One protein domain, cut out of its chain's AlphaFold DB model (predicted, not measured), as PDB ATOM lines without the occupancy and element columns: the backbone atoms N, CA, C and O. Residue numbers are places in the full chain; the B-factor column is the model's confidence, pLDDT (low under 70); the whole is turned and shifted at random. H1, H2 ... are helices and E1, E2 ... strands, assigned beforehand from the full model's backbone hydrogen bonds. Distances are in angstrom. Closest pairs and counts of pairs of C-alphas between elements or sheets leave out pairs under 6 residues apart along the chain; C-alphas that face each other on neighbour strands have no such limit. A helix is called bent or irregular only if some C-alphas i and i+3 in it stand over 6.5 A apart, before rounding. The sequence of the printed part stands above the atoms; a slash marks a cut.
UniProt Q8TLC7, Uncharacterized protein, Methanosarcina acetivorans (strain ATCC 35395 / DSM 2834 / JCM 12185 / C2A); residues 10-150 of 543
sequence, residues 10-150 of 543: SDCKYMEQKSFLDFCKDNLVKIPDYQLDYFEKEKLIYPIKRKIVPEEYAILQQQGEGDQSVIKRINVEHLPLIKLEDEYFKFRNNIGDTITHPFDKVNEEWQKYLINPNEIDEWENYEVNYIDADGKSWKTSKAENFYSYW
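AT A GLANCE: This is residues 10 to 150 of the 543 residues of an uncharacterized protein of Methanosarcina acetivorans (strain ATCC 35395 / DSM 2834 / JCM 12185 / C2A) (UniProt Q8TLC7). A bent ribbon of short strands makes the core: the hairpin E2 and E3 lies at one end, and E3 runs on at 36 degrees into E4, which pairs with E1 near the mean of the C-alphas, with short pairings at residues 114 to 115 and 15 to 16 widening that second pair at its two edges. Helices are set loosely round the ribbon: H1 packs on E4, H3 packs on the hairpin, H6 meets E1 and joins it to the long H5, while H2 is near H1 and H4 lies far out beyond H3. The printed part has 141 residues with six named helices and four named strands, in the order H1 H2 E1 H3 H4 H5 H6 E2 E3 E4; the two sheets, E1 - E4 and E2 - E3, are both antiparallel, and the class is mixed, helices and strands. The whole is compact, with a radius of gyration of the C-alphas of 16.4 A, and spans 43 by 41 by 29 A.

IN THESE COORDINATES: E1 is residues 49 to 52, 9.8 A from first to last C-alpha, and E4 is residues 143 to 147, 13.1 A, ending at C-alpha 147 (40.950, 20.909, 1.241). E2, residues 127 to 131, is 13.4 A long, and E3, residues 137 to 141, is 13.9 A. H1, residues 17 to 26, begins at C-alpha 17 (44.876, 24.255, -2.447) and is 14.2 A long; H2, residues 33 to 41, is 13.2 A. H3 is residues 55 to 62, 10.7 A, and H4 is residues 68 to 73, 8.9 A. H5, residues 76 to 92, is the longest helix at 25.2 A and begins at C-alpha 76 (56.877, 37.833, 19.942); H6, residues 109 to 113, is 8.9 A. H5 is irregular, with C-alphas 77 and 80 7.4 A apart, and H6 is only just irregular, with C-alphas 109 and 112 6.9 A apart.

HOW THE PARTS SIT: E1 and E4 are antiparallel at 168 degrees, with N 51 and O 144 2.9 A apart, within hydrogen-bond range. The hairpin E2 and E3 is antiparallel at 154 degrees, with N 128 and O 140 2.8 A apart, within hydrogen-bond range. E3 and E4 meet only through their link, and E2 and E4 are only just apart, their closest C-alphas 8.1 A away. H1 comes closest to E4 at the C-alphas of Gln 17 and Asn 145, 5.7 A. H1 and H2 are close but not clearly touching, the closest C-alphas being those of Leu 21 and Asp 33, 7.1 A, at a steep tilt of 62 degrees, opposite ways. H3 comes closest to E2 at the C-alphas of Glu 55 and Val 128, 6.5 A, and to E3 at those of Ala 58 and Thr 140, 6.9 A. H3 and H4 are close but not clearly touching, with the C-alphas of Leu 60 and Val 70 closest at 7.7 A. The closest C-alphas of E1 and H6 are those of Ile 52 and Tyr 113, 5.1 A. H5 touches H6 with residues 80 to 84 alone, the C-alphas of Pro 80 and Trp 110 closest at 4.9 A. H5 and E4 are apart. Every O i to N i+4 pair is within hydrogen-bond range in H1, H3 and H4, against 4 of 5 in H2, 11 of 13 in H5 and 0 of 1 in H6, where 1 of 2 O i to N i+3 pairs is within range.

THE WHOLE: The two C-alphas farthest apart are those of Asp 97 and Gly 135, 46.5 A. The printed part has no cut. The links H5 to H6, 16 residues, and H6 to E2, 13 residues, are long. Residues 64 to 69, of which 68 to 69 belong to H4, stand free. The mean pLDDT of the printed part is 79.2, and 25 residues are under 70: residues 10 to 11, 42, 64 to 76, 96 and 118 to 125.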
ATOM      1  N   SER A  10      45.682  10.314   0.012       56.09
ATOM      2  CA  SER A  10      44.614   9.860   0.919       56.09
ATOM      3  C   SER A  10      45.001   9.837   2.401       56.09
ATOM      4  O   SER A  10      44.115   9.825   3.245       56.09
ATOM      5  N   ASP A  11      46.295   9.868   2.734       65.44
ATOM      6  CA  ASP A  11      46.767   9.797   4.128       65.44
ATOM      7  C   ASP A  11      46.801  11.174   4.818       65.44
ATOM      8  O   ASP A  11      47.308  11.292   5.933       65.44
ATOM      9  N   CYS A  12      46.348  12.229   4.135       71.25
ATOM     10  CA  CYS A  12      46.426  13.603   4.616       71.25
ATOM     11  C   CYS A  12      45.035  14.228   4.618       71.25
ATOM     12  O   CYS A  12      44.451  14.486   3.561       71.25
ATOM     13  N   LYS A  13      44.512  14.497   5.816       85.19
ATOM     14  CA  LYS A  13      43.200  15.122   5.990       85.19
ATOM     15  C   LYS A  13      43.150  16.518   5.372       85.19
ATOM     16  O   LYS A  13      42.150  16.844   4.734       85.19
ATOM     17  N   TYR A  14      44.225  17.296   5.542       89.88
ATOM     18  CA  TYR A  14      44.369  18.683   5.088       89.88
ATOM     19  C   TYR A  14      45.385  18.797   3.943       89.88
ATOM     20  O   TYR A  14      46.567  18.522   4.116       89.88
ATOM     21  N   MET A  15      44.935  19.238   2.774       90.56
ATOM     22  CA  MET A  15      45.735  19.476   1.575       90.56
ATOM     23  C   MET A  15      45.738  20.953   1.238       90.56
ATOM     24  O   MET A  15      44.677  21.548   1.081       90.56
ATOM     25  N   GLU A  16      46.915  21.528   1.031       90.31
ATOM     26  CA  GLU A  16      47.033  22.862   0.441       90.31
ATOM     27  C   GLU A  16      46.300  22.914  -0.911       90.31
ATOM     28  O   GLU A  16      46.343  21.951  -1.685       90.31
ATOM     29  N   GLN A  17      45.665  24.049  -1.222       89.56
ATOM     30  CA  GLN A  17      44.876  24.255  -2.447       89.56
ATOM     31  C   GLN A  17      45.566  23.723  -3.712       89.56
ATOM     32  O   GLN A  17      44.957  22.985  -4.485       89.56
ATOM     33  N   LYS A  18      46.855  24.027  -3.899       89.31
ATOM     34  CA  LYS A  18      47.629  23.544  -5.052       89.31
ATOM     35  C   LYS A  18      47.723  22.015  -5.097       89.31
ATOM     36  O   LYS A  18      47.481  21.424  -6.143       89.31
ATOM     37  N   SER A  19      48.017  21.372  -3.964       90.50
ATOM     38  CA  SER A  19      48.071  19.904  -3.875       90.50
ATOM     39  C   SER A  19      46.708  19.261  -4.141       90.50
ATOM     40  O   SER A  19      46.644  18.217  -4.781       90.50
ATOM     41  N   PHE A  20      45.614  19.891  -3.707       91.81
ATOM     42  CA  PHE A  20      44.264  19.411  -4.004       91.81
ATOM     43  C   PHE A  20      43.908  19.529  -5.496       91.81
ATOM     44  O   PHE A  20      43.318  18.610  -6.069       91.81
ATOM     45  N   LEU A  21      44.299  20.624  -6.153       91.31
ATOM     46  CA  LEU A  21      44.127  20.800  -7.600       91.31
ATOM     47  C   LEU A  21      44.936  19.763  -8.394       91.31
ATOM     48  O   LEU A  21      44.403  19.145  -9.322       91.31
ATOM     49  N   ASP A  22      46.185  19.513  -7.990       91.31
ATOM     50  CA  ASP A  22      47.028  18.458  -8.563       91.31
ATOM     51  C   ASP A  22      46.387  17.072  -8.363       91.31
ATOM     52  O   ASP A  22      46.263  16.306  -9.320       91.31
ATOM     53  N   PHE A  23      45.858  16.782  -7.170       91.81
ATOM     54  CA  PHE A  23      45.120  15.548  -6.887       91.81
ATOM     55  C   PHE A  23      43.867  15.384  -7.767       91.81
ATOM     56  O   PHE A  23      43.606  14.294  -8.290       91.81
ATOM     57  N   CYS A  24      43.097  16.456  -7.981       92.00
ATOM     58  CA  CYS A  24      41.942  16.443  -8.882       92.00
ATOM     59  C   CYS A  24      42.359  16.118 -10.322       92.00
ATOM     60  O   CYS A  24      41.767  15.247 -10.970       92.00
ATOM     61  N   LYS A  25      43.419  16.771 -10.807       90.69
ATOM     62  CA  LYS A  25      43.996  16.540 -12.135       90.69
ATOM     63  C   LYS A  25      44.488  15.100 -12.295       90.69
ATOM     64  O   LYS A  25      44.164  14.452 -13.295       90.69
ATOM     65  N   ASP A  26      45.181  14.574 -11.291       90.44
ATOM     66  CA  ASP A  26      45.658  13.192 -11.240       90.44
ATOM     67  C   ASP A  26      44.513  12.181 -11.212       90.44
ATOM     68  O   ASP A  26      44.686  11.050 -11.650       90.44
ATOM     69  N   ASN A  27      43.308  12.571 -10.813       89.88
ATOM     70  CA  ASN A  27      42.117  11.724 -10.866       89.88
ATOM     71  C   ASN A  27      41.199  12.019 -12.063       89.88
ATOM     72  O   ASN A  27      40.098  11.475 -12.146       89.88
ATOM     73  N   LEU A  28      41.674  12.810 -13.032       90.56
ATOM     74  CA  LEU A  28      40.947  13.219 -14.241       90.56
ATOM     75  C   LEU A  28      39.668  14.026 -13.956       90.56
ATOM     76  O   LEU A  28      38.760  14.084 -14.792       90.56
ATOM     77  N   VAL A  29      39.616  14.702 -12.810       88.44
ATOM     78  CA  VAL A  29      38.555  15.644 -12.454       88.44
ATOM     79  C   VAL A  29      39.003  17.051 -12.837       88.44
ATOM     80  O   VAL A  29      39.958  17.599 -12.296       88.44
ATOM     81  N   LYS A  30      38.327  17.639 -13.830       83.38
ATOM     82  CA  LYS A  30      38.708  18.941 -14.392       83.38
ATOM     83  C   LYS A  30      38.287  20.082 -13.465       83.38
ATOM     84  O   LYS A  30      37.095  20.354 -13.342       83.38
ATOM     85  N   ILE A  31      39.257  20.789 -12.897       83.25
ATOM     86  CA  ILE A  31      39.031  22.033 -12.162       83.25
ATOM     87  C   ILE A  31      40.207  22.995 -12.400       83.25
ATOM     88  O   ILE A  31      41.317  22.725 -11.959       83.25
ATOM     89  N   PRO A  32      40.012  24.074 -13.174       74.50
ATOM     90  CA  PRO A  32      40.976  25.168 -13.239       74.50
ATOM     91  C   PRO A  32      41.063  25.906 -11.899       74.50
ATOM     92  O   PRO A  32      40.052  26.021 -11.210       74.50
ATOM     93  N   ASP A  33      42.222  26.486 -11.588       72.38
ATOM     94  CA  ASP A  33      42.488  27.190 -10.323       72.38
ATOM     95  C   ASP A  33      41.407  28.238  -9.999       72.38
ATOM     96  O   ASP A  33      40.790  28.193  -8.937       72.38
ATOM     97  N   TYR A  34      41.068  29.097 -10.972       73.75
ATOM     98  CA  TYR A  34      40.044  30.144 -10.813       73.75
ATOM     99  C   TYR A  34      38.641  29.603 -10.500       73.75
ATOM    100  O   TYR A  34      37.778  30.328 -10.008       73.75
ATOM    101  N   GLN A  35      38.371  28.347 -10.861       77.12
ATOM    102  CA  GLN A  35      37.057  27.741 -10.712       77.12
ATOM    103  C   GLN A  35      36.825  27.266  -9.278       77.12
ATOM    104  O   GLN A  35      35.678  27.247  -8.838       77.12
ATOM    105  N   LEU A  36      37.889  26.912  -8.556       80.94
ATOM    106  CA  LEU A  36      37.800  26.543  -7.148       80.94
ATOM    107  C   LEU A  36      37.447  27.770  -6.296       80.94
ATOM    108  O   LEU A  36      36.455  27.730  -5.576       80.94
ATOM    109  N   ASP A  37      38.135  28.894  -6.510       76.62
ATOM    110  CA  ASP A  37      37.806  30.174  -5.865       76.62
ATOM    111  C   ASP A  37      36.378  30.635  -6.205       76.62
ATOM    112  O   ASP A  37      35.662  31.180  -5.365       76.62
ATOM    113  N   TYR A  38      35.942  30.411  -7.449       74.38
ATOM    114  CA  TYR A  38      34.565  30.685  -7.856       74.38
ATOM    115  C   TYR A  38      33.563  29.800  -7.102       74.38
ATOM    116  O   TYR A  38      32.540  30.294  -6.639       74.38
ATOM    117  N   PHE A  39      33.847  28.506  -6.939       78.19
ATOM    118  CA  PHE A  39      32.982  27.605  -6.177       78.19
ATOM    119  C   PHE A  39      32.921  27.963  -4.689       78.19
ATOM    120  O   PHE A  39      31.841  27.862  -4.110       78.19
ATOM    121  N   GLU A  40      34.024  28.430  -4.096       76.25
ATOM    122  CA  GLU A  40      34.021  28.993  -2.740       76.25
ATOM    123  C   GLU A  40      33.108  30.223  -2.645       76.25
ATOM    124  O   GLU A  40      32.225  30.277  -1.789       76.25
ATOM    125  N   LYS A  41      33.263  31.193  -3.560       71.50
ATOM    126  CA  LYS A  41      32.446  32.423  -3.599       71.50
ATOM    127  C   LYS A  41      30.955  32.145  -3.761       71.50
ATOM    128  O   LYS A  41      30.129  32.808  -3.141       71.50
ATOM    129  N   GLU A  42      30.616  31.152  -4.575       68.06
ATOM    130  CA  GLU A  42      29.234  30.728  -4.822       68.06
ATOM    131  C   GLU A  42      28.689  29.765  -3.754       68.06
ATOM    132  O   GLU A  42      27.580  29.247  -3.906       68.06
ATOM    133  N   LYS A  43      29.442  29.516  -2.668       70.62
ATOM    134  CA  LYS A  43      29.031  28.643  -1.555       70.62
ATOM    135  C   LYS A  43      28.724  27.204  -2.008       70.62
ATOM    136  O   LYS A  43      27.798  26.564  -1.514       70.62
ATOM    137  N   LEU A  44      29.468  26.708  -3.002       71.62
ATOM    138  CA  LEU A  44      29.311  25.362  -3.575       71.62
ATOM    139  C   LEU A  44      30.278  24.341  -2.968       71.62
ATOM    140  O   LEU A  44      29.958  23.158  -2.905       71.62
ATOM    141  N   ILE A  45      31.457  24.797  -2.559       78.12
ATOM    142  CA  ILE A  45      32.465  24.020  -1.840       78.12
ATOM    143  C   ILE A  45      33.163  24.962  -0.866       78.12
ATOM    144  O   ILE A  45      33.412  26.115  -1.205       78.12
ATOM    145  N   TYR A  46      33.498  24.475   0.321       80.38
ATOM    146  CA  TYR A  46      34.292  25.222   1.287       80.38
ATOM    147  C   TYR A  46      35.591  24.475   1.572       80.38
ATOM    148  O   TYR A  46      35.578  23.241   1.600       80.38
ATOM    149  N   PRO A  47      36.716  25.170   1.800       86.62
ATOM    150  CA  PRO A  47      37.872  24.512   2.378       86.62
ATOM    151  C   PRO A  47      37.487  23.934   3.747       86.62
ATOM    152  O   PRO A  47      36.707  24.528   4.488       86.62
ATOM    153  N   ILE A  48      38.041  22.779   4.111       86.94
ATOM    154  CA  ILE A  48      37.796  22.175   5.430       86.94
ATOM    155  C   ILE A  48      38.525  22.924   6.553       86.94
ATOM    156  O   ILE A  48      38.206  22.758   7.732       86.94
ATOM    157  N   LYS A  49      39.532  23.733   6.201       89.56
ATOM    158  CA  LYS A  49      40.260  24.603   7.122       89.56
ATOM    159  C   LYS A  49      40.860  25.787   6.378       89.56
ATOM    160  O   LYS A  49      41.308  25.644   5.242       89.56
ATOM    161  N   ARG A  50      40.923  26.940   7.039       89.38
ATOM    162  CA  ARG A  50      41.630  28.123   6.541       89.38
ATOM    163  C   ARG A  50      42.632  28.603   7.584       89.38
ATOM    164  O   ARG A  50      42.262  28.787   8.744       89.38
ATOM    165  N   LYS A  51      43.888  28.798   7.179       90.81
ATOM    166  CA  LYS A  51      44.899  29.487   7.994       90.81
ATOM    167  C   LYS A  51      44.880  30.960   7.595       90.81
ATOM    168  O   LYS A  51      45.127  31.271   6.432       90.81
ATOM    169  N   ILE A  52      44.551  31.845   8.531       88.69
ATOM    170  CA  ILE A  52      44.597  33.297   8.331       88.69
ATOM    171  C   ILE A  52      45.782  33.856   9.099       88.69
ATOM    172  O   ILE A  52      45.912  33.633  10.303       88.69
ATOM    173  N   VAL A  53      46.628  34.606   8.401       87.06
ATOM    174  CA  VAL A  53      47.792  35.267   8.988       87.06
ATOM    175  C   VAL A  53      47.585  36.787   9.056       87.06
ATOM    176  O   VAL A  53      46.845  37.348   8.246       87.06
ATOM    177  N   PRO A  54      48.215  37.486  10.016       87.19
ATOM    178  CA  PRO A  54      48.275  38.945  10.012       87.19
ATOM    179  C   PRO A  54      48.926  39.481   8.731       87.19
ATOM    180  O   PRO A  54      49.815  38.839   8.170       87.19
ATOM    181  N   GLU A  55      48.525  40.673   8.290       86.31
ATOM    182  CA  GLU A  55      49.043  41.286   7.053       86.31
ATOM    183  C   GLU A  55      50.562  41.452   7.090       86.31
ATOM    184  O   GLU A  55      51.248  41.116   6.130       86.31
ATOM    185  N   GLU A  56      51.088  41.878   8.237       81.62
ATOM    186  CA  GLU A  56      52.522  42.009   8.496       81.62
ATOM    187  C   GLU A  56      53.262  40.682   8.279       81.62
ATOM    188  O   GLU A  56      54.309  40.652   7.636       81.62
ATOM    189  N   TYR A  57      52.682  39.566   8.731       83.31
ATOM    190  CA  TYR A  57      53.257  38.233   8.559       83.31
ATOM    191  C   TYR A  57      53.241  37.782   7.091       83.31
ATOM    192  O   TYR A  57      54.243  37.278   6.588       83.31
ATOM    193  N   ALA A  58      52.136  38.020   6.378       83.12
ATOM    194  CA  ALA A  58      52.023  37.727   4.946       83.12
ATOM    195  C   ALA A  58      53.034  38.525   4.099       83.12
ATOM    196  O   ALA A  58      53.626  37.987   3.161       83.12
ATOM    197  N   ILE A  59      53.269  39.798   4.443       80.19
ATOM    198  CA  ILE A  59      54.296  40.630   3.799       80.19
ATOM    199  C   ILE A  59      55.693  40.056   4.066       80.19
ATOM    200  O   ILE A  59      56.496  39.952   3.138       80.19
ATOM    201  N   LEU A  60      55.979  39.649   5.309       76.62
ATOM    202  CA  LEU A  60      57.269  39.064   5.692       76.62
ATOM    203  C   LEU A  60      57.564  37.755   4.945       76.62
ATOM    204  O   LEU A  60      58.674  37.594   4.442       76.62
ATOM    205  N   GLN A  61      56.587  36.850   4.820       76.56
ATOM    206  CA  GLN A  61      56.754  35.604   4.056       76.56
ATOM    207  C   GLN A  61      57.038  35.872   2.570       76.56
ATOM    208  O   GLN A  61      57.913  35.240   1.977       76.56
ATOM    209  N   GLN A  62      56.345  36.846   1.970       76.75
ATOM    210  CA  GLN A  62      56.508  37.197   0.555       76.75
ATOM    211  C   GLN A  62      57.885  37.806   0.238       76.75
ATOM    212  O   GLN A  62      58.389  37.635  -0.874       76.75
ATOM    213  N   GLN A  63      58.500  38.517   1.187       72.19
ATOM    214  CA  GLN A  63      59.818  39.140   1.009       72.19
ATOM    215  C   GLN A  63      60.982  38.133   0.954       72.19
ATOM    216  O   GLN A  63      62.087  38.519   0.574       72.19
ATOM    217  N   GLY A  64      60.729  36.850   1.224       61.66
ATOM    218  CA  GLY A  64      61.673  35.763   0.988       61.66
ATOM    219  C   GLY A  64      62.602  35.463   2.164       61.66
ATOM    220  O   GLY A  64      63.277  36.326   2.723       61.66
ATOM    221  N   GLU A  65      62.644  34.176   2.492       50.84
ATOM    222  CA  GLU A  65      63.518  33.530   3.462       50.84
ATOM    223  C   GLU A  65      64.973  33.458   2.973       50.84
ATOM    224  O   GLU A  65      65.262  33.155   1.814       50.84
ATOM    225  N   GLY A  66      65.903  33.684   3.897       41.19
ATOM    226  CA  GLY A  66      67.339  33.523   3.676       41.19
ATOM    227  C   GLY A  66      68.186  34.150   4.777       41.19
ATOM    228  O   GLY A  66      69.346  33.782   4.937       41.19
ATOM    229  N   ASP A  67      67.614  35.056   5.571       45.41
ATOM    230  CA  ASP A  67      68.370  35.778   6.580       45.41
ATOM    231  C   ASP A  67      67.786  35.545   7.980       45.41
ATOM    232  O   ASP A  67      66.619  35.833   8.255       45.41
ATOM    233  N   GLN A  68      68.615  35.050   8.905       49.22
ATOM    234  CA  GLN A  68      68.274  34.915  10.331       49.22
ATOM    235  C   GLN A  68      67.843  36.261  10.953       49.22
ATOM    236  O   GLN A  68      67.277  36.299  12.047       49.22
ATOM    237  N   SER A  69      68.098  37.374  10.259       47.66
ATOM    238  CA  SER A  69      67.623  38.715  10.592       47.66
ATOM    239  C   SER A  69      66.102  38.893  10.435       47.66
ATOM    240  O   SER A  69      65.523  39.652  11.210       47.66
ATOM    241  N   VAL A  70      65.433  38.170   9.523       51.53
ATOM    242  CA  VAL A  70      63.966  38.206   9.351       51.53
ATOM    243  C   VAL A  70      63.283  37.495  10.513       51.53
ATOM    244  O   VAL A  70      62.387  38.066  11.122       51.53
ATOM    245  N   ILE A  71      63.794  36.332  10.933       51.38
ATOM    246  CA  ILE A  71      63.320  35.621  12.136       51.38
ATOM    247  C   ILE A  71      63.494  36.491  13.394       51.38
ATOM    248  O   ILE A  71      62.625  36.503  14.258       51.38
ATOM    249  N   LYS A  72      64.570  37.292  13.479       53.16
ATOM    250  CA  LYS A  72      64.762  38.281  14.559       53.16
ATOM    251  C   LYS A  72      63.807  39.484  14.491       53.16
ATOM    252  O   LYS A  72      63.644  40.155  15.505       53.16
ATOM    253  N   ARG A  73      63.221  39.785  13.324       54.97
ATOM    254  CA  ARG A  73      62.218  40.851  13.127       54.97
ATOM    255  C   ARG A  73      60.787  40.379  13.375       54.97
ATOM    256  O   ARG A  73      59.905  41.223  13.502       54.97
ATOM    257  N   ILE A  74      60.552  39.069  13.449       59.59
ATOM    258  CA  ILE A  74      59.239  38.536  13.797       59.59
ATOM    259  C   ILE A  74      58.970  38.867  15.272       59.59
ATOM    260  O   ILE A  74      59.671  38.399  16.170       59.59
ATOM    261  N   ASN A  75      57.971  39.718  15.512       63.25
ATOM    262  CA  ASN A  75      57.527  40.097  16.851       63.25
ATOM    263  C   ASN A  75      57.137  38.837  17.659       63.25
ATOM    264  O   ASN A  75      56.624  37.866  17.097       63.25
ATOM    265  N   VAL A  76      57.324  38.870  18.985       67.12
ATOM    266  CA  VAL A  76      56.877  37.833  19.942       67.12
ATOM    267  C   VAL A  76      55.414  37.431  19.683       67.12
ATOM    268  O   VAL A  76      55.038  36.273  19.858       67.12
ATOM    269  N   GLU A  77      54.606  38.364  19.181       71.81
ATOM    270  CA  GLU A  77      53.196  38.194  18.819       71.81
ATOM    271  C   GLU A  77      52.913  37.131  17.736       71.81
ATOM    272  O   GLU A  77      51.830  36.533  17.735       71.81
ATOM    273  N   HIS A  78      53.868  36.841  16.843       79.81
ATOM    274  CA  HIS A  78      53.708  35.831  15.786       79.81
ATOM    275  C   HIS A  78      54.376  34.487  16.110       79.81
ATOM    276  O   HIS A  78      54.243  33.544  15.331       79.81
ATOM    277  N   LEU A  79      55.033  34.343  17.270       82.81
ATOM    278  CA  LEU A  79      55.614  33.064  17.701       82.81
ATOM    279  C   LEU A  79      54.633  31.882  17.630       82.81
ATOM    280  O   LEU A  79      55.066  30.800  17.229       82.81
ATOM    281  N   PRO A  80      53.331  32.027  17.958       88.06
ATOM    282  CA  PRO A  80      52.406  30.909  17.813       88.06
ATOM    283  C   PRO A  80      52.231  30.441  16.355       88.06
ATOM    284  O   PRO A  80      52.081  29.243  16.138       88.06
ATOM    285  N   LEU A  81      52.299  31.335  15.355       86.06
ATOM    286  CA  LEU A  81      52.235  30.949  13.933       86.06
ATOM    287  C   LEU A  81      53.457  30.134  13.514       86.06
ATOM    288  O   LEU A  81      53.294  29.093  12.887       86.06
ATOM    289  N   ILE A  82      54.657  30.558  13.922       84.88
ATOM    290  CA  ILE A  82      55.892  29.809  13.643       84.88
ATOM    291  C   ILE A  82      55.804  28.412  14.261       84.88
ATOM    292  O   ILE A  82      56.065  27.420  13.588       84.88
ATOM    293  N   LYS A  83      55.374  28.310  15.528       87.81
ATOM    294  CA  LYS A  83      55.200  27.005  16.184       87.81
ATOM    295  C   LYS A  83      54.197  26.118  15.436       87.81
ATOM    296  O   LYS A  83      54.426  24.918  15.322       87.81
ATOM    297  N   LEU A  84      53.102  26.687  14.925       90.12
ATOM    298  CA  LEU A  84      52.140  25.952  14.104       90.12
ATOM    299  C   LEU A  84      52.780  25.434  12.810       90.12
ATOM    300  O   LEU A  84      52.563  24.276  12.456       90.12
ATOM    301  N   GLU A  85      53.558  26.265  12.116       87.44
ATOM    302  CA  GLU A  85      54.262  25.886  10.884       87.44
ATOM    303  C   GLU A  85      55.304  24.788  11.146       87.44
ATOM    304  O   GLU A  85      55.338  23.797  10.414       87.44
ATOM    305  N   ASP A  86      56.052  24.879  12.249       86.38
ATOM    306  CA  ASP A  86      56.988  23.844  12.699       86.38
ATOM    307  C   ASP A  86      56.278  22.523  13.028       86.38
ATOM    308  O   ASP A  86      56.721  21.447  12.618       86.38
ATOM    309  N   GLU A  87      55.173  22.568  13.775       88.12
ATOM    310  CA  GLU A  87      54.401  21.374  14.134       88.12
ATOM    311  C   GLU A  87      53.750  20.738  12.902       88.12
ATOM    312  O   GLU A  87      53.776  19.513  12.756       88.12
ATOM    313  N   TYR A  88      53.223  21.546  11.978       87.12
ATOM    314  CA  TYR A  88      52.702  21.075  10.694       87.12
ATOM    315  C   TYR A  88      53.807  20.438   9.843       87.12
ATOM    316  O   TYR A  88      53.621  19.338   9.315       87.12
ATOM    317  N   PHE A  89      54.993  21.049   9.786       84.88
ATOM    318  CA  PHE A  89      56.157  20.489   9.104       84.88
ATOM    319  C   PHE A  89      56.597  19.152   9.717       84.88
ATOM    320  O   PHE A  89      56.800  18.175   8.987       84.88
ATOM    321  N   LYS A  90      56.713  19.065  11.049       84.06
ATOM    322  CA  LYS A  90      57.048  17.814  11.751       84.06
ATOM    323  C   LYS A  90      56.008  16.734  11.485       84.06
ATOM    324  O   LYS A  90      56.382  15.586  11.235       84.06
ATOM    325  N   PHE A  91      54.724  17.096  11.514       84.44
ATOM    326  CA  PHE A  91      53.629  16.180  11.225       84.44
ATOM    327  C   PHE A  91      53.751  15.647   9.795       84.44
ATOM    328  O   PHE A  91      53.860  14.434   9.601       84.44
ATOM    329  N   ARG A  92      53.835  16.524   8.787       81.62
ATOM    330  CA  ARG A  92      53.948  16.153   7.364       81.62
ATOM    331  C   ARG A  92      55.156  15.256   7.076       81.62
ATOM    332  O   ARG A  92      55.033  14.294   6.324       81.62
ATOM    333  N   ASN A  93      56.293  15.525   7.716       79.81
ATOM    334  CA  ASN A  93      57.533  14.768   7.520       79.81
ATOM    335  C   ASN A  93      57.698  13.562   8.461       79.81
ATOM    336  O   ASN A  93      58.739  12.911   8.440       79.81
ATOM    337  N   ASN A  94      56.681  13.232   9.266       72.25
ATOM    338  CA  ASN A  94      56.712  12.131  10.243       72.25
ATOM    339  C   ASN A  94      57.893  12.220  11.233       72.25
ATOM    340  O   ASN A  94      58.450  11.206  11.653       72.25
ATOM    341  N   ILE A  95      58.310  13.436  11.590       70.06
ATOM    342  CA  ILE A  95      59.453  13.646  12.485       70.06
ATOM    343  C   ILE A  95      59.055  13.386  13.951       70.06
ATOM    344  O   ILE A  95      59.917  13.016  14.744       70.06
ATOM    345  N   GLY A  96      57.765  13.493  14.301       65.69
ATOM    346  CA  GLY A  96      57.233  13.221  15.648       65.69
ATOM    347  C   GLY A  96      56.288  12.012  15.747       65.69
ATOM    348  O   GLY A  96      55.821  11.502  14.728       65.69
ATOM    349  N   ASP A  97      55.966  11.614  16.986       72.00
ATOM    350  CA  ASP A  97      55.079  10.483  17.341       72.00
ATOM    351  C   ASP A  97      53.619  10.912  17.607       72.00
ATOM    352  O   ASP A  97      52.851  10.230  18.285       72.00
ATOM    353  N   THR A  98      53.208  12.078  17.103       81.38
ATOM    354  CA  THR A  98      51.855  12.607  17.319       81.38
ATOM    355  C   THR A  98      50.859  12.006  16.334       81.38
ATOM    356  O   THR A  98      51.066  12.084  15.121       81.38
ATOM    357  N   ILE A  99      49.746  11.478  16.849       82.50
ATOM    358  CA  ILE A  99      48.637  10.962  16.030       82.50
ATOM    359  C   ILE A  99      47.733  12.112  15.556       82.50
ATOM    360  O   ILE A  99      47.338  12.146  14.397       82.50
ATOM    361  N   THR A 100      47.445  13.081  16.429       85.81
ATOM    362  CA  THR A 100      46.539  14.203  16.136       85.81
ATOM    363  C   THR A 100      47.200  15.265  15.260       85.81
ATOM    364  O   THR A 100      48.276  15.771  15.598       85.81
ATOM    365  N   HIS A 101      46.523  15.663  14.180       88.50
ATOM    366  CA  HIS A 101      46.958  16.764  13.325       88.50
ATOM    367  C   HIS A 101      47.074  18.083  14.121       88.50
ATOM    368  O   HIS A 101      46.176  18.398  14.906       88.50
ATOM    369  N   PRO A 102      48.108  18.921  13.897       89.19
ATOM    370  CA  PRO A 102      48.258  20.214  14.581       89.19
ATOM    371  C   PRO A 102      47.044  21.144  14.448       89.19
ATOM    372  O   PRO A 102      46.746  21.907  15.364       89.19
ATOM    373  N   PHE A 103      46.314  21.047  13.332       90.44
ATOM    374  CA  PHE A 103      45.097  21.836  13.085       90.44
ATOM    375  C   PHE A 103      43.890  21.404  13.930       90.44
ATOM    376  O   PHE A 103      42.935  22.171  14.042       90.44
ATOM    377  N   ASP A 104      43.934  20.198  14.503       88.50
ATOM    378  CA  ASP A 104      42.878  19.614  15.333       88.50
ATOM    379  C   ASP A 104      43.191  19.678  16.840       88.50
ATOM    380  O   ASP A 104      42.337  19.324  17.654       88.50
ATOM    381  N   LYS A 105      44.396  20.120  17.237       88.44
ATOM    382  CA  LYS A 105      44.772  20.288  18.652       88.44
ATOM    383  C   LYS A 105      43.938  21.401  19.298       88.44
ATOM    384  O   LYS A 105      43.726  22.440  18.675       88.44
ATOM    385  N   VAL A 106      43.494  21.182  20.541       84.50
ATOM    386  CA  VAL A 106      42.656  22.104  21.336       84.50
ATOM    387  C   VAL A 106      43.494  22.827  22.396       84.50
ATOM    388  O   VAL A 106      44.414  22.226  22.939       84.50
ATOM    389  N   ASN A 107      43.149  24.080  22.720       83.56
ATOM    390  CA  ASN A 107      43.807  24.931  23.730       83.56
ATOM    391  C   ASN A 107      45.229  25.394  23.366       83.56
ATOM    392  O   ASN A 107      46.017  25.728  24.248       83.56
ATOM    393  N   GLU A 108      45.553  25.440  22.076       89.12
ATOM    394  CA  GLU A 108      46.841  25.941  21.588       89.12
ATOM    395  C   GLU A 108      46.753  27.428  21.217       89.12
ATOM    396  O   GLU A 108      45.773  27.887  20.624       89.12
ATOM    397  N   GLU A 109      47.815  28.192  21.487       87.12
ATOM    398  CA  GLU A 109      47.867  29.642  21.221       87.12
ATOM    399  C   GLU A 109      47.653  29.995  19.736       87.12
ATOM    400  O   GLU A 109      47.220  31.101  19.399       87.12
ATOM    401  N   TRP A 110      47.959  29.061  18.830       88.00
ATOM    402  CA  TRP A 110      47.832  29.252  17.386       88.00
ATOM    403  C   TRP A 110      46.434  28.979  16.827       88.00
ATOM    404  O   TRP A 110      46.190  29.261  15.653       88.00
ATOM    405  N   GLN A 111      45.493  28.465  17.624       88.44
ATOM    406  CA  GLN A 111      44.139  28.169  17.138       88.44
ATOM    407  C   GLN A 111      43.405  29.408  16.615       88.44
ATOM    408  O   GLN A 111      42.592  29.295  15.703       88.44
ATOM    409  N   LYS A 112      43.736  30.600  17.126       86.62
ATOM    410  CA  LYS A 112      43.162  31.875  16.663       86.62
ATOM    411  C   LYS A 112      43.418  32.173  15.179       86.62
ATOM    412  O   LYS A 112      42.702  32.971  14.590       86.62
ATOM    413  N   TYR A 113      44.424  31.535  14.580       88.12
ATOM    414  CA  TYR A 113      44.767  31.676  13.163       88.12
ATOM    415  C   TYR A 113      44.101  30.612  12.280       88.12
ATOM    416  O   TYR A 113      44.268  30.617  11.065       88.12
ATOM    417  N   LEU A 114      43.373  29.670  12.880       89.56
ATOM    418  CA  LEU A 114      42.859  28.468  12.240       89.56
ATOM    419  C   LEU A 114      41.329  28.477  12.228       89.56
ATOM    420  O   LEU A 114      40.675  27.995  13.152       89.56
ATOM    421  N   ILE A 115      40.751  28.942  11.129       86.56
ATOM    422  CA  ILE A 115      39.314  29.181  10.991       86.56
ATOM    423  C   ILE A 115      38.611  27.990  10.336       86.56
ATOM    424  O   ILE A 115      39.161  27.356   9.431       86.56
ATOM    425  N   ASN A 116      37.396  27.686  10.804       81.06
ATOM    426  CA  ASN A 116      36.455  26.793  10.130       81.06
ATOM    427  C   ASN A 116      35.637  27.591   9.090       81.06
ATOM    428  O   ASN A 116      34.823  28.428   9.480       81.06
ATOM    429  N   PRO A 117      35.831  27.372   7.778       74.44
ATOM    430  CA  PRO A 117      35.209  28.208   6.748       74.44
ATOM    431  C   PRO A 117      33.678  28.134   6.703       74.44
ATOM    432  O   PRO A 117      33.053  29.064   6.208       74.44
ATOM    433  N   ASN A 118      33.073  27.085   7.271       65.50
ATOM    434  CA  ASN A 118      31.616  26.941   7.359       65.50
ATOM    435  C   ASN A 118      30.960  27.921   8.354       65.50
ATOM    436  O   ASN A 118      29.738  28.051   8.362       65.50
ATOM    437  N   GLU A 119      31.747  28.595   9.197       61.53
ATOM    438  CA  GLU A 119      31.268  29.527  10.231       61.53
ATOM    439  C   GLU A 119      31.360  31.005   9.802       61.53
ATOM    440  O   GLU A 119      30.926  31.883  10.544       61.53
ATOM    441  N   ILE A 120      31.907  31.295   8.612       58.78
ATOM    442  CA  ILE A 120      32.075  32.662   8.098       58.78
ATOM    443  C   ILE A 120      31.286  32.836   6.799       58.78
ATOM    444  O   ILE A 120      31.524  32.152   5.806       58.78
ATOM    445  N   ASP A 121      30.360  33.795   6.803       48.81
ATOM    446  CA  ASP A 121      29.430  34.027   5.695       48.81
ATOM    447  C   ASP A 121      29.982  34.907   4.565       48.81
ATOM    448  O   ASP A 121      29.435  34.879   3.453       48.81
ATOM    449  N   GLU A 122      31.055  35.662   4.825       56.72
ATOM    450  CA  GLU A 122      31.620  36.646   3.904       56.72
ATOM    451  C   GLU A 122      33.022  36.237   3.445       56.72
ATOM    452  O   GLU A 122      33.941  36.021   4.235       56.72
ATOM    453  N   TRP A 123      33.189  36.132   2.126       59.16
ATOM    454  CA  TRP A 123      34.502  36.025   1.501       59.16
ATOM    455  C   TRP A 123      35.181  37.395   1.631       59.16
ATOM    456  O   TRP A 123      35.027  38.259   0.767       59.16
ATOM    457  N   GLU A 124      35.852  37.635   2.759       62.03
ATOM    458  CA  GLU A 124      36.640  38.850   2.959       62.03
ATOM    459  C   GLU A 124      37.746  38.929   1.895       62.03
ATOM    460  O   GLU A 124      38.303  37.912   1.472       62.03
ATOM    461  N   ASN A 125      38.095  40.141   1.453       62.88
ATOM    462  CA  ASN A 125      39.270  40.335   0.608       62.88
ATOM    463  C   ASN A 125      40.527  39.976   1.417       62.88
ATOM    464  O   ASN A 125      41.095  40.812   2.118       62.88
ATOM    465  N   TYR A 126      40.985  38.731   1.296       76.56
ATOM    466  CA  TYR A 126      42.232  38.242   1.892       76.56
ATOM    467  C   TYR A 126      43.481  38.681   1.113       76.56
ATOM    468  O   TYR A 126      44.553  38.111   1.284       76.56
ATOM    469  N   GLU A 127      43.356  39.688   0.253       81.62
ATOM    470  CA  GLU A 127      44.450  40.221  -0.547       81.62
ATOM    471  C   GLU A 127      45.114  41.393   0.175       81.62
ATOM    472  O   GLU A 127      44.468  42.380   0.522       81.62
ATOM    473  N   VAL A 128      46.427  41.300   0.350       82.88
ATOM    474  CA  VAL A 128      47.276  42.363   0.883       82.88
ATOM    475  C   VAL A 128      48.040  42.981  -0.277       82.88
ATOM    476  O   VAL A 128      48.794  42.299  -0.974       82.88
ATOM    477  N   ASN A 129      47.850  44.283  -0.475       86.06
ATOM    478  CA  ASN A 129      48.645  45.077  -1.403       86.06
ATOM    479  C   ASN A 129      49.664  45.879  -0.592       86.06
ATOM    480  O   ASN A 129      49.276  46.606   0.320       86.06
ATOM    481  N   TYR A 130      50.949  45.769  -0.919       84.12
ATOM    482  CA  TYR A 130      52.001  46.536  -0.251       84.12
ATOM    483  C   TYR A 130      53.040  47.033  -1.254       84.12
ATOM    484  O   TYR A 130      53.205  46.463  -2.329       84.12
ATOM    485  N   ILE A 131      53.735  48.109  -0.904       84.00
ATOM    486  CA  ILE A 131      54.843  48.654  -1.688       84.00
ATOM    487  C   ILE A 131      56.121  48.367  -0.901       84.00
ATOM    488  O   ILE A 131      56.177  48.659   0.294       84.00
ATOM    489  N   ASP A 132      57.109  47.735  -1.532       80.81
ATOM    490  CA  ASP A 132      58.390  47.448  -0.884       80.81
ATOM    491  C   ASP A 132      59.278  48.700  -0.758       80.81
ATOM    492  O   ASP A 132      58.936  49.794  -1.214       80.81
ATOM    493  N   ALA A 133      60.439  48.542  -0.115       78.25
ATOM    494  CA  ALA A 133      61.396  49.630   0.085       78.25
ATOM    495  C   ALA A 133      61.955  50.209  -1.232       78.25
ATOM    496  O   ALA A 133      62.399  51.355  -1.244       78.25
ATOM    497  N   ASP A 134      61.885  49.450  -2.331       82.44
ATOM    498  CA  ASP A 134      62.321  49.855  -3.671       82.44
ATOM    499  C   ASP A 134      61.184  50.515  -4.482       82.44
ATOM    500  O   ASP A 134      61.353  50.855  -5.656       82.44
ATOM    501  N   GLY A 135      60.009  50.719  -3.870       81.06
ATOM    502  CA  GLY A 135      58.846  51.338  -4.505       81.06
ATOM    503  C   GLY A 135      58.046  50.393  -5.409       81.06
ATOM    504  O   GLY A 135      57.154  50.842  -6.133       81.06
ATOM    505  N   LYS A 136      58.330  49.087  -5.391       84.69
ATOM    506  CA  LYS A 136      57.622  48.088  -6.194       84.69
ATOM    507  C   LYS A 136      56.362  47.624  -5.470       84.69
ATOM    508  O   LYS A 136      56.398  47.225  -4.309       84.69
ATOM    509  N   SER A 137      55.233  47.652  -6.178       85.06
ATOM    510  CA  SER A 137      53.963  47.139  -5.662       85.06
ATOM    511  C   SER A 137      53.921  45.617  -5.750       85.06
ATOM    512  O   SER A 137      54.189  45.028  -6.800       85.06
ATOM    513  N   TRP A 138      53.498  44.998  -4.659       81.81
ATOM    514  CA  TRP A 138      53.299  43.568  -4.508       81.81
ATOM    515  C   TRP A 138      51.879  43.277  -4.046       81.81
ATOM    516  O   TRP A 138      51.214  44.113  -3.432       81.81
ATOM    517  N   LYS A 139      51.435  42.059  -4.351       83.25
ATOM    518  CA  LYS A 139      50.133  41.528  -3.975       83.25
ATOM    519  C   LYS A 139      50.326  40.117  -3.431       83.25
ATOM    520  O   LYS A 139      50.914  39.288  -4.122       83.25
ATOM    521  N   THR A 140      49.852  39.861  -2.216       83.56
ATOM    522  CA  THR A 140      49.930  38.546  -1.560       83.56
ATOM    523  C   THR A 140      48.611  38.192  -0.872       83.56
ATOM    524  O   THR A 140      47.794  39.075  -0.613       83.56
ATOM    525  N   SER A 141      48.371  36.907  -0.609       83.94
ATOM    526  CA  SER A 141      47.201  36.440   0.144       83.94
ATOM    527  C   SER A 141      47.562  36.276   1.618       83.94
ATOM    528  O   SER A 141      48.602  35.708   1.934       83.94
ATOM    529  N   LYS A 142      46.681  36.714   2.522       87.62
ATOM    530  CA  LYS A 142      46.775  36.417   3.963       87.62
ATOM    531  C   LYS A 142      45.984  35.176   4.387       87.62
ATOM    532  O   LYS A 142      45.927  34.862   5.574       87.62
ATOM    533  N   ALA A 143      45.353  34.489   3.434       87.56
ATOM    534  CA  ALA A 143      44.617  33.254   3.661       87.56
ATOM    535  C   ALA A 143      45.229  32.094   2.871       87.56
ATOM    536  O   ALA A 143      45.443  32.194   1.660       87.56
ATOM    537  N   GLU A 144      45.435  30.976   3.562       88.81
ATOM    538  CA  GLU A 144      45.767  29.683   2.972       88.81
ATOM    539  C   GLU A 144      44.596  28.717   3.169       88.81
ATOM    540  O   GLU A 144      44.141  28.478   4.295       88.81
ATOM    541  N   ASN A 145      44.106  28.160   2.062       88.50
ATOM    542  CA  ASN A 145      42.964  27.254   2.035       88.50
ATOM    543  C   ASN A 145      43.422  25.793   2.025       88.50
ATOM    544  O   ASN A 145      44.260  25.397   1.205       88.50
ATOM    545  N   PHE A 146      42.815  24.988   2.899       91.12
ATOM    546  CA  PHE A 146      43.058  23.555   2.992       91.12
ATOM    547  C   PHE A 146      41.800  22.763   2.655       91.12
ATOM    548  O   PHE A 146      40.729  22.976   3.225       91.12
ATOM    549  N   TYR A 147      41.969  21.812   1.751       90.69
ATOM    550  CA  TYR A 147      40.950  20.909   1.241       90.69
ATOM    551  C   TYR A 147      41.223  19.481   1.695       90.69
ATOM    552  O   TYR A 147      42.296  19.174   2.196       90.69
ATOM    553  N   SER A 148      40.269  18.586   1.501       89.62
ATOM    554  CA  SER A 148      40.446  17.162   1.749       89.62
ATOM    555  C   SER A 148      40.226  16.357   0.482       89.62
ATOM    556  O   SER A 148      39.456  16.766  -0.389       89.62
ATOM    557  N   TYR A 149      40.852  15.183   0.385       90.44
ATOM    558  CA  TYR A 149      40.788  14.369  -0.831       90.44
ATOM    559  C   TYR A 149      39.345  14.034  -1.230       90.44
ATOM    560  O   TYR A 149      39.017  14.050  -2.415       90.44
ATOM    561  N   TRP A 150      38.462  13.785  -0.259       88.19
ATOM    562  CA  TRP A 150      37.075  13.390  -0.511       88.19
ATOM    563  C   TRP A 150      36.254  14.472  -1.216       88.19
ATOM    564  O   TRP A 150      35.271  14.160  -1.889       88.19
TER     565      TRP A 150